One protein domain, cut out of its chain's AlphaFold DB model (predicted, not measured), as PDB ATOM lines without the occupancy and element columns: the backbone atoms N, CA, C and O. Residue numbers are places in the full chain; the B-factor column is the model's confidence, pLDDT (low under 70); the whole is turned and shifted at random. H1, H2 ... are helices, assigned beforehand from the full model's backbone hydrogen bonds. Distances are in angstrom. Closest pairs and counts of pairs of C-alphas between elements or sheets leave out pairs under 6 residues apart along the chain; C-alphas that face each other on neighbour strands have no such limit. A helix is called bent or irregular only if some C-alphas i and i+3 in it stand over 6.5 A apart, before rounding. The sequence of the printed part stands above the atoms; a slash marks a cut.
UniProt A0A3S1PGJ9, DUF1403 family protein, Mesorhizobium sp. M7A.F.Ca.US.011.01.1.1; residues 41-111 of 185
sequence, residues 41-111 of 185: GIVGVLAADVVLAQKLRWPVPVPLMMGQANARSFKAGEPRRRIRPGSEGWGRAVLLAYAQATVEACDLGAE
ATOM      1  N   GLY A  41      -8.019  -9.391  12.192       66.88
ATOM      2  CA  GLY A  41      -8.349  -9.651  10.797       66.88
ATOM      3  C   GLY A  41      -8.266  -8.369   9.961       66.88
ATOM      4  O   GLY A  41      -7.675  -7.367  10.363       66.88
ATOM      5  N   ILE A  42      -8.908  -8.387   8.799       70.19
ATOM      6  CA  ILE A  42      -8.907  -7.299   7.808       70.19
ATOM      7  C   ILE A  42      -9.180  -5.894   8.390       70.19
ATOM      8  O   ILE A  42      -8.604  -4.908   7.941       70.19
ATOM      9  N   VAL A  43      -9.975  -5.808   9.460       78.12
ATOM     10  CA  VAL A  43     -10.336  -4.552  10.139       78.12
ATOM     11  C   VAL A  43      -9.130  -3.840  10.760       78.12
ATOM     12  O   VAL A  43      -9.017  -2.623  10.646       78.12
ATOM     13  N   GLY A  44      -8.205  -4.565  11.398       79.81
ATOM     14  CA  GLY A  44      -7.044  -3.933  12.042       79.81
ATOM     15  C   GLY A  44      -6.038  -3.383  11.032       79.81
ATOM     16  O   GLY A  44      -5.422  -2.346  11.266       79.81
ATOM     17  N   VAL A  45      -5.919  -4.053   9.885       80.81
ATOM     18  CA  VAL A  45      -5.103  -3.613   8.747       80.81
ATOM     19  C   VAL A  45      -5.668  -2.319   8.158       80.81
ATOM     20  O   VAL A  45      -4.940  -1.342   8.018       80.81
ATOM     21  N   LEU A  46      -6.981  -2.276   7.914       82.69
ATOM     22  CA  LEU A  46      -7.662  -1.075   7.426       82.69
ATOM     23  C   LEU A  46      -7.546   0.097   8.411       82.69
ATOM     24  O   LEU A  46      -7.264   1.222   8.006       82.69
ATOM     25  N   ALA A  47      -7.712  -0.158   9.713       86.50
ATOM     26  CA  ALA A  47      -7.572   0.871  10.739       86.50
ATOM     27  C   ALA A  47      -6.161   1.485  10.763       86.50
ATOM     28  O   ALA A  47      -6.027   2.697  10.939       86.50
ATOM     29  N   ALA A  48      -5.115   0.681  10.544       85.44
ATOM     30  CA  ALA A  48      -3.741   1.176  10.470       85.44
ATOM     31  C   ALA A  48      -3.556   2.175   9.315       85.44
ATOM     32  O   ALA A  48      -2.994   3.253   9.517       85.44
ATOM     33  N   ASP A  49      -4.102   1.863   8.139       89.00
ATOM     34  CA  ASP A  49      -4.022   2.730   6.960       89.00
ATOM     35  C   ASP A  49      -4.860   4.011   7.117       89.00
ATOM     36  O   ASP A  49      -4.431   5.090   6.702       89.00
ATOM     37  N   VAL A  50      -6.006   3.942   7.805       91.88
ATOM     38  CA  VAL A  50      -6.794   5.131   8.179       91.88
ATOM     39  C   VAL A  50      -6.014   6.038   9.131       91.88
ATOM     40  O   VAL A  50      -5.948   7.249   8.915       91.88
ATOM     41  N   VAL A  51      -5.387   5.477  10.169       91.50
ATOM     42  CA  VAL A  51      -4.559   6.255  11.103       91.50
ATOM     43  C   VAL A  51      -3.370   6.879  10.375       91.50
ATOM     44  O   VAL A  51      -3.055   8.049  10.610       91.50
ATOM     45  N   LEU A  52      -2.729   6.142   9.465       89.81
ATOM     46  CA  LEU A  52      -1.647   6.669   8.637       89.81
ATOM     47  C   LEU A  52      -2.122   7.861   7.798       89.81
ATOM     48  O   LEU A  52      -1.494   8.921   7.834       89.81
ATOM     49  N   ALA A  53      -3.257   7.723   7.113       93.81
ATOM     50  CA  ALA A  53      -3.848   8.785   6.307       93.81
ATOM     51  C   ALA A  53      -4.153  10.035   7.143       93.81
ATOM     52  O   ALA A  53      -3.797  11.142   6.745       93.81
ATOM     53  N   GLN A  54      -4.709   9.875   8.348       94.31
ATOM     54  CA  GLN A  54      -4.950  10.991   9.268       94.31
ATOM     55  C   GLN A  54      -3.651  11.690   9.688       94.31
ATOM     56  O   GLN A  54      -3.577  12.919   9.690       94.31
ATOM     57  N   LYS A  55      -2.601  10.927  10.023       93.06
ATOM     58  CA  LYS A  55      -1.301  11.487  10.433       93.06
ATOM     59  C   LYS A  55      -0.594  12.220   9.298       93.06
ATOM     60  O   LYS A  55       0.049  13.238   9.549       93.06
ATOM     61  N   LEU A  56      -0.733  11.732   8.069       93.12
ATOM     62  CA  LEU A  56      -0.165  12.358   6.875       93.12
ATOM     63  C   LEU A  56      -1.090  13.409   6.245       93.12
ATOM     64  O   LEU A  56      -0.676  14.097   5.313       93.12
ATOM     65  N   ARG A  57      -2.308  13.578   6.781       94.88
ATOM     66  CA  ARG A  57      -3.366  14.452   6.252       94.88
ATOM     67  C   ARG A  57      -3.705  14.139   4.793       94.88
ATOM     68  O   ARG A  57      -3.909  15.041   3.984       94.88
ATOM     69  N   TRP A  58      -3.736  12.854   4.457       93.81
ATOM     70  CA  TRP A  58      -4.209  12.395   3.160       93.81
ATOM     71  C   TRP A  58      -5.733  12.504   3.086       93.81
ATOM     72  O   TRP A  58      -6.410  12.189   4.067       93.81
ATOM     73  N   PRO A  59      -6.288  12.934   1.939       92.62
ATOM     74  CA  PRO A  59      -7.732  13.093   1.780       92.62
ATOM     75  C   PRO A  59      -8.476  11.752   1.773       92.62
ATOM     76  O   PRO A  59      -9.650  11.704   2.126       92.62
ATOM     77  N   VAL A  60      -7.799  10.670   1.376       89.56
ATOM     78  CA  VAL A  60      -8.353   9.316   1.274       89.56
ATOM     79  C   VAL A  60      -7.319   8.322   1.815       89.56
ATOM     80  O   VAL A  60      -6.130   8.469   1.510       89.56
ATOM     81  N   PRO A  61      -7.723   7.326   2.625       89.88
ATOM     82  CA  PRO A  61      -6.822   6.267   3.056       89.88
ATOM     83  C   PRO A  61      -6.448   5.343   1.894       89.88
ATOM     84  O   PRO A  61      -7.313   4.876   1.157       89.88
ATOM     85  N   VAL A  62      -5.155   5.054   1.759       88.06
ATOM     86  CA  VAL A  62      -4.628   4.102   0.772       88.06
ATOM     87  C   VAL A  62      -4.365   2.771   1.485       88.06
ATOM     88  O   VAL A  62      -3.619   2.785   2.466       88.06
ATOM     89  N   PRO A  63      -4.940   1.635   1.037       87.94
ATOM     90  CA  PRO A  63      -4.865   0.346   1.732       87.94
ATOM     91  C   PRO A  63      -3.500  -0.351   1.550       87.94
ATOM     92  O   PRO A  63      -3.406  -1.451   1.003       87.94
ATOM     93  N   LEU A  64      -2.422   0.300   1.989       89.25
ATOM     94  CA  LEU A  64      -1.042  -0.167   1.840       89.25
ATOM     95  C   LEU A  64      -0.788  -1.480   2.590       89.25
ATOM     96  O   LEU A  64      -0.090  -2.362   2.089       89.25
ATOM     97  N   MET A  65      -1.365  -1.644   3.781       84.94
ATOM     98  CA  MET A  65      -1.102  -2.824   4.605       84.94
ATOM     99  C   MET A  65      -1.879  -4.056   4.148       84.94
ATOM    100  O   MET A  65      -1.491  -5.174   4.498       84.94
ATOM    101  N   MET A  66      -2.934  -3.885   3.344       82.75
ATOM    102  CA  MET A  66      -3.720  -5.008   2.828       82.75
ATOM    103  C   MET A  66      -2.858  -5.957   1.990       82.75
ATOM    104  O   MET A  66      -2.896  -7.170   2.201       82.75
ATOM    105  N   GLY A  67      -2.009  -5.408   1.113       81.25
ATOM    106  CA  GLY A  67      -1.059  -6.194   0.317       81.25
ATOM    107  C   GLY A  67       0.034  -6.871   1.154       81.25
ATOM    108  O   GLY A  67       0.589  -7.890   0.754       81.25
ATOM    109  N   GLN A  68       0.298  -6.364   2.361       84.12
ATOM    110  CA  GLN A  68       1.387  -6.824   3.224       84.12
ATOM    111  C   GLN A  68       0.946  -7.788   4.329       84.12
ATOM    112  O   GLN A  68       1.768  -8.202   5.148       84.12
ATOM    113  N   ALA A  69      -0.327  -8.197   4.366       71.88
ATOM    114  CA  ALA A  69      -0.856  -9.070   5.419       71.88
ATOM    115  C   ALA A  69      -0.059 -10.384   5.584       71.88
ATOM    116  O   ALA A  69       0.032 -10.926   6.689       71.88
ATOM    117  N   ASN A  70       0.555 -10.859   4.493       73.25
ATOM    118  CA  ASN A  70       1.378 -12.068   4.434       73.25
ATOM    119  C   ASN A  70       2.880 -11.787   4.239       73.25
ATOM    120  O   ASN A  70       3.649 -12.720   3.979       73.25
ATOM    121  N   ALA A  71       3.305 -10.526   4.365       78.81
ATOM    122  CA  ALA A  71       4.675 -10.104   4.113       78.81
ATOM    123  C   ALA A  71       5.679 -10.861   4.991       78.81
ATOM    124  O   ALA A  71       5.432 -11.184   6.159       78.81
ATOM    125  N   ARG A  72       6.866 -11.121   4.430       81.19
ATOM    126  CA  ARG A  72       7.952 -11.823   5.135       81.19
ATOM    127  C   ARG A  72       8.433 -11.074   6.377       81.19
ATOM    128  O   ARG A  72       8.974 -11.722   7.272       81.19
ATOM    129  N   SER A  73       8.226  -9.757   6.427       82.06
ATOM    130  CA  SER A  73       8.523  -8.885   7.569       82.06
ATOM    131  C   SER A  73       7.745  -9.276   8.826       82.06
ATOM    132  O   SER A  73       8.273  -9.142   9.924       82.06
ATOM    133  N   PHE A  74       6.539  -9.835   8.680       80.62
ATOM    134  CA  PHE A  74       5.725 -10.329   9.792       80.62
ATOM    135  C   PHE A  74       6.047 -11.761  10.209       80.62
ATOM    136  O   PHE A  74       5.316 -12.325  11.021       80.62
ATOM    137  N   LYS A  75       7.106 -12.377   9.676       82.69
ATOM    138  CA  LYS A  75       7.495 -13.740  10.038       82.69
ATOM    139  C   LYS A  75       8.932 -13.776  10.559       82.69
ATOM    140  O   LYS A  75       9.838 -13.310   9.869       82.69
ATOM    141  N   ALA A  76       9.136 -14.352  11.741       78.38
ATOM    142  CA  ALA A  76      10.430 -14.441  12.420       78.38
ATOM    143  C   ALA A  76      10.649 -15.824  13.062       78.38
ATOM    144  O   ALA A  76       9.683 -16.536  13.339       78.38
ATOM    145  N   GLY A  77      11.917 -16.175  13.304       74.50
ATOM    146  CA  GLY A  77      12.336 -17.469  13.861       74.50
ATOM    147  C   GLY A  77      12.291 -18.633  12.863       74.50
ATOM    148  O   GLY A  77      11.905 -18.446  11.708       74.50
ATOM    149  N   GLU A  78      12.675 -19.819  13.342       72.00
ATOM    150  CA  GLU A  78      12.536 -21.107  12.652       72.00
ATOM    151  C   GLU A  78      11.769 -22.076  13.579       72.00
ATOM    152  O   GLU A  78      12.211 -22.282  14.713       72.00
ATOM    153  N   PRO A  79      10.607 -22.627  13.177       75.00
ATOM    154  CA  PRO A  79       9.883 -22.351  11.938       75.00
ATOM    155  C   PRO A  79       9.357 -20.910  11.893       75.00
ATOM    156  O   PRO A  79       9.061 -20.302  12.923       75.00
ATOM    157  N   ARG A  80       9.230 -20.370  10.677       75.31
ATOM    158  CA  ARG A  80       8.913 -18.964  10.377       75.31
ATOM    159  C   ARG A  80       7.528 -18.523  10.878       75.31
ATOM    160  O   ARG A  80       6.568 -18.406  10.111       75.31
ATOM    161  N   ARG A  81       7.431 -18.252  12.181       80.25
ATOM    162  CA  ARG A  81       6.193 -17.942  12.902       80.25
ATOM    163  C   ARG A  81       5.799 -16.482  12.713       80.25
ATOM    164  O   ARG A  81       6.642 -15.588  12.662       80.25
ATOM    165  N   ARG A  82       4.491 -16.231  12.629       80.94
ATOM    166  CA  ARG A  82       3.948 -14.871  12.549       80.94
ATOM    167  C   ARG A  82       4.228 -14.105  13.847       80.94
ATOM    168  O   ARG A  82       3.866 -14.576  14.925       80.94
ATOM    169  N   ILE A  83       4.839 -12.928  13.726       82.62
ATOM    170  CA  ILE A  83       5.060 -11.986  14.828       82.62
ATOM    171  C   ILE A  83       3.691 -11.508  15.308       82.62
ATOM    172  O   ILE A  83       2.854 -11.089  14.501       82.62
ATOM    173  N   ARG A  84       3.436 -11.610  16.615       81.00
ATOM    174  CA  ARG A  84       2.154 -11.199  17.188       81.00
ATOM    175  C   ARG A  84       2.123  -9.679  17.367       81.00
ATOM    176  O   ARG A  84       3.146  -9.086  17.705       81.00
ATOM    177  N   PRO A  85       0.957  -9.040  17.196       79.75
ATOM    178  CA  PRO A  85       0.785  -7.651  17.591       79.75
ATOM    179  C   PRO A  85       1.270  -7.415  19.025       79.75
ATOM    180  O   PRO A  85       0.932  -8.178  19.927       79.75
ATOM    181  N   GLY A  86       2.091  -6.383  19.221       78.88
ATOM    182  CA  GLY A  86       2.628  -6.012  20.535       78.88
ATOM    183  C   GLY A  86       3.802  -6.855  21.044       78.88
ATOM    184  O   GLY A  86       4.347  -6.521  22.093       78.88
ATOM    185  N   SER A  87       4.234  -7.901  20.327       83.31
ATOM    186  CA  SER A  87       5.449  -8.639  20.693       83.31
ATOM    187  C   SER A  87       6.719  -7.861  20.342       83.31
ATOM    188  O   SER A  87       6.700  -6.901  19.561       83.31
ATOM    189  N   GLU A  88       7.856  -8.321  20.861       83.94
ATOM    190  CA  GLU A  88       9.163  -7.842  20.416       83.94
ATOM    191  C   GLU A  88       9.293  -7.971  18.885       83.94
ATOM    192  O   GLU A  88       8.774  -8.906  18.269       83.94
ATOM    193  N   GLY A  89       9.906  -6.970  18.248       84.00
ATOM    194  CA  GLY A  89      10.055  -6.910  16.792       84.00
ATOM    195  C   GLY A  89       8.806  -6.482  16.007       84.00
ATOM    196  O   GLY A  89       8.940  -6.159  14.827       84.00
ATOM    197  N   TRP A  90       7.623  -6.380  16.630       83.56
ATOM    198  CA  TRP A  90       6.383  -5.968  15.951       83.56
ATOM    199  C   TRP A  90       6.501  -4.596  15.276       83.56
ATOM    200  O   TRP A  90       6.191  -4.455  14.095       83.56
ATOM    201  N   GLY A  91       7.014  -3.590  15.990       85.06
ATOM    202  CA  GLY A  91       7.175  -2.241  15.435       85.06
ATOM    203  C   GLY A  91       8.092  -2.210  14.208       85.06
ATOM    204  O   GLY A  91       7.773  -1.571  13.209       85.06
ATOM    205  N   ARG A  92       9.198  -2.968  14.240       87.75
ATOM    206  CA  ARG A  92      10.117  -3.095  13.098       87.75
ATOM    207  C   ARG A  92       9.448  -3.796  11.916       87.75
ATOM    208  O   ARG A  92       9.621  -3.356  10.784       87.75
ATOM    209  N   ALA A  93       8.679  -4.852  12.175       87.25
ATOM    210  CA  ALA A  93       7.939  -5.571  11.145       87.25
ATOM    211  C   ALA A  93       6.929  -4.664  10.425       87.25
ATOM    212  O   ALA A  93       6.897  -4.651   9.196       87.25
ATOM    213  N   VAL A  94       6.177  -3.854  11.181       85.81
ATOM    214  CA  VAL A  94       5.225  -2.871  10.636       85.81
ATOM    215  C   VAL A  94       5.934  -1.820   9.781       85.81
ATOM    216  O   VAL A  94       5.495  -1.550   8.668       85.81
ATOM    217  N   LEU A  95       7.051  -1.256  10.255       88.50
ATOM    218  CA  LEU A  95       7.815  -0.265   9.485       88.50
ATOM    219  C   LEU A  95       8.349  -0.841   8.166       88.50
ATOM    220  O   LEU A  95       8.257  -0.184   7.133       88.50
ATOM    221  N   LEU A  96       8.869  -2.072   8.186       90.50
ATOM    222  CA  LEU A  96       9.340  -2.746   6.974       90.50
ATOM    223  C   LEU A  96       8.191  -3.068   6.014       90.50
ATOM    224  O   LEU A  96       8.355  -2.907   4.810       90.50
ATOM    225  N   ALA A  97       7.034  -3.489   6.533       89.38
ATOM    226  CA  ALA A  97       5.842  -3.719   5.722       89.38
ATOM    227  C   ALA A  97       5.393  -2.432   5.015       89.38
ATOM    228  O   ALA A  97       5.190  -2.445   3.807       89.38
ATOM    229  N   TYR A  98       5.326  -1.303   5.728       90.31
ATOM    230  CA  TYR A  98       4.987  -0.019   5.113       90.31
ATOM    231  C   TYR A  98       6.022   0.452   4.093       90.31
ATOM    232  O   TYR A  98       5.643   0.967   3.042       90.31
ATOM    233  N   ALA A  99       7.316   0.271   4.369       91.69
ATOM    234  CA  ALA A  99       8.368   0.615   3.415       91.69
ATOM    235  C   ALA A  99       8.207  -0.175   2.107       91.69
ATOM    236  O   ALA A  99       8.211   0.418   1.032       91.69
ATOM    237  N   GLN A 100       7.978  -1.486   2.212       91.50
ATOM    238  CA  GLN A 100       7.744  -2.355   1.062       91.50
ATOM    239  C   GLN A 100       6.460  -1.971   0.309       91.50
ATOM    240  O   GLN A 100       6.501  -1.770  -0.902       91.50
ATOM    241  N   ALA A 101       5.347  -1.781   1.025       92.25
ATOM    242  CA  ALA A 101       4.076  -1.367   0.428       92.25
ATOM    243  C   ALA A 101       4.184  -0.036  -0.318       92.25
ATOM    244  O   ALA A 101       3.544   0.150  -1.345       92.25
ATOM    245  N   THR A 102       4.988   0.897   0.199       91.38
ATOM    246  CA  THR A 102       5.175   2.208  -0.431       91.38
ATOM    247  C   THR A 102       5.887   2.072  -1.772       91.38
ATOM    248  O   THR A 102       5.460   2.693  -2.738       91.38
ATOM    249  N   VAL A 103       6.931   1.241  -1.852       93.31
ATOM    250  CA  VAL A 103       7.636   0.975  -3.117       93.31
ATOM    251  C   VAL A 103       6.686   0.327  -4.126       93.31
ATOM    252  O   VAL A 103       6.530   0.844  -5.228       93.31
ATOM    253  N   GLU A 104       5.974  -0.726  -3.720       92.12
ATOM    254  CA  GLU A 104       5.011  -1.422  -4.585       92.12
ATOM    255  C   GLU A 104       3.888  -0.492  -5.074       92.12
ATOM    256  O   GLU A 104       3.506  -0.534  -6.243       92.12
ATOM    257  N   ALA A 105       3.385   0.391  -4.207       92.25
ATOM    258  CA  ALA A 105       2.374   1.377  -4.572       92.25
ATOM    259  C   ALA A 105       2.912   2.436  -5.548       92.25
ATOM    260  O   ALA A 105       2.196   2.840  -6.464       92.25
ATOM    261  N   CYS A 106       4.162   2.882  -5.384       93.12
ATOM    262  CA  CYS A 106       4.800   3.808  -6.320       93.12
ATOM    263  C   CYS A 106       4.987   3.176  -7.704       93.12
ATOM    264  O   CYS A 106       4.670   3.819  -8.707       93.12
ATOM    265  N   ASP A 107       5.443   1.925  -7.760       95.06
ATOM    266  CA  ASP A 107       5.622   1.193  -9.016       95.06
ATOM    267  C   ASP A 107       4.281   0.977  -9.730       95.06
ATOM    268  O   ASP A 107       4.154   1.261 -10.926       95.06
ATOM    269  N   LEU A 108       3.248   0.565  -8.986       92.25
ATOM    270  CA  LEU A 108       1.889   0.426  -9.511       92.25
ATOM    271  C   LEU A 108       1.348   1.767 -10.028       92.25
ATOM    272  O   LEU A 108       0.786   1.829 -11.119       92.25
ATOM    273  N   GLY A 109       1.551   2.850  -9.274       92.69
ATOM    274  CA  GLY A 109       1.137   4.193  -9.674       92.69
ATOM    275  C   GLY A 109       1.823   4.663 -10.958       92.69
ATOM    276  O   GLY A 109       1.169   5.238 -11.828       92.69
ATOM    277  N   ALA A 110       3.118   4.380 -11.119       96.25
ATOM    278  CA  ALA A 110       3.854   4.704 -12.338       96.25
ATOM    279  C   ALA A 110       3.331   3.921 -13.554       96.25
ATOM    280  O   ALA A 110       3.222   4.483 -14.646       96.25
ATOM    281  N   GLU A 111       2.987   2.645 -13.377       94.62
ATOM    282  CA  GLU A 111       2.385   1.831 -14.435       94.62
ATOM    283  C   GLU A 111       0.987   2.338 -14.818       94.62
ATOM    284  O   GLU A 111       0.714   2.571 -15.998       94.62
TER     285      GLU A 111
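Overview. This is residues 41 to 111 of the 185 residues of the protein "DUF1403 family protein" of Mesorhizobium sp. M7A.F.Ca.US.011.01.1.1 (UniProt A0A3S1PGJ9). A long helix, H2, and a shorter one, H1, are set crosswise with no direct contact, and the long winding link that joins them passes between them around Leu 64 and Met 65. Farther along, this link makes a small paired loop at residues 75 to 82, while the last residues of H2, 106 to 111, stick out. The printed part has 71 residues with two named helices, H1 then H2, and no named strand; its class is all helix. It is compact, with a radius of gyration of the C-alphas of 12.8 A, yet elongated, spanning 39 by 26 by 19 A.

Along the chain. Begin with H2, residues 90 to 111. Find C-alpha 90 at (6.383, -5.968, 15.951); from there the helix runs 31.6 A to C-alpha 111 at (2.385, 1.831, -14.435), with z falling. Then go to H1, residues 42 to 56, where y rises from C-alpha 42 at (-8.907, -7.299, 7.808) over 21.5 A to C-alpha 56. Neither helix is bent.

Arrangement. H1 and H2 are apart: no C-alpha of the one is within 8 A of the other. In the stretch between them, look for residues 75 to 76, which pair with residues 81 to 82, antiparallel. In both H1 and H2 every O i to N i+4 pair is within hydrogen-bond range. Residues 106 to 111, which belong to H2, stand free.

Size, cuts and confidence. The two C-alphas farthest apart, those of Pro 59 and Glu 78, are 41.2 A apart. Read on from 41 to 111 and you meet no cut. The link from H1 to H2, residues 57 to 89, is long, with 33 residues. The mean pLDDT of the printed part is 85.7; look at Gly 41 for the one printed residue under 70.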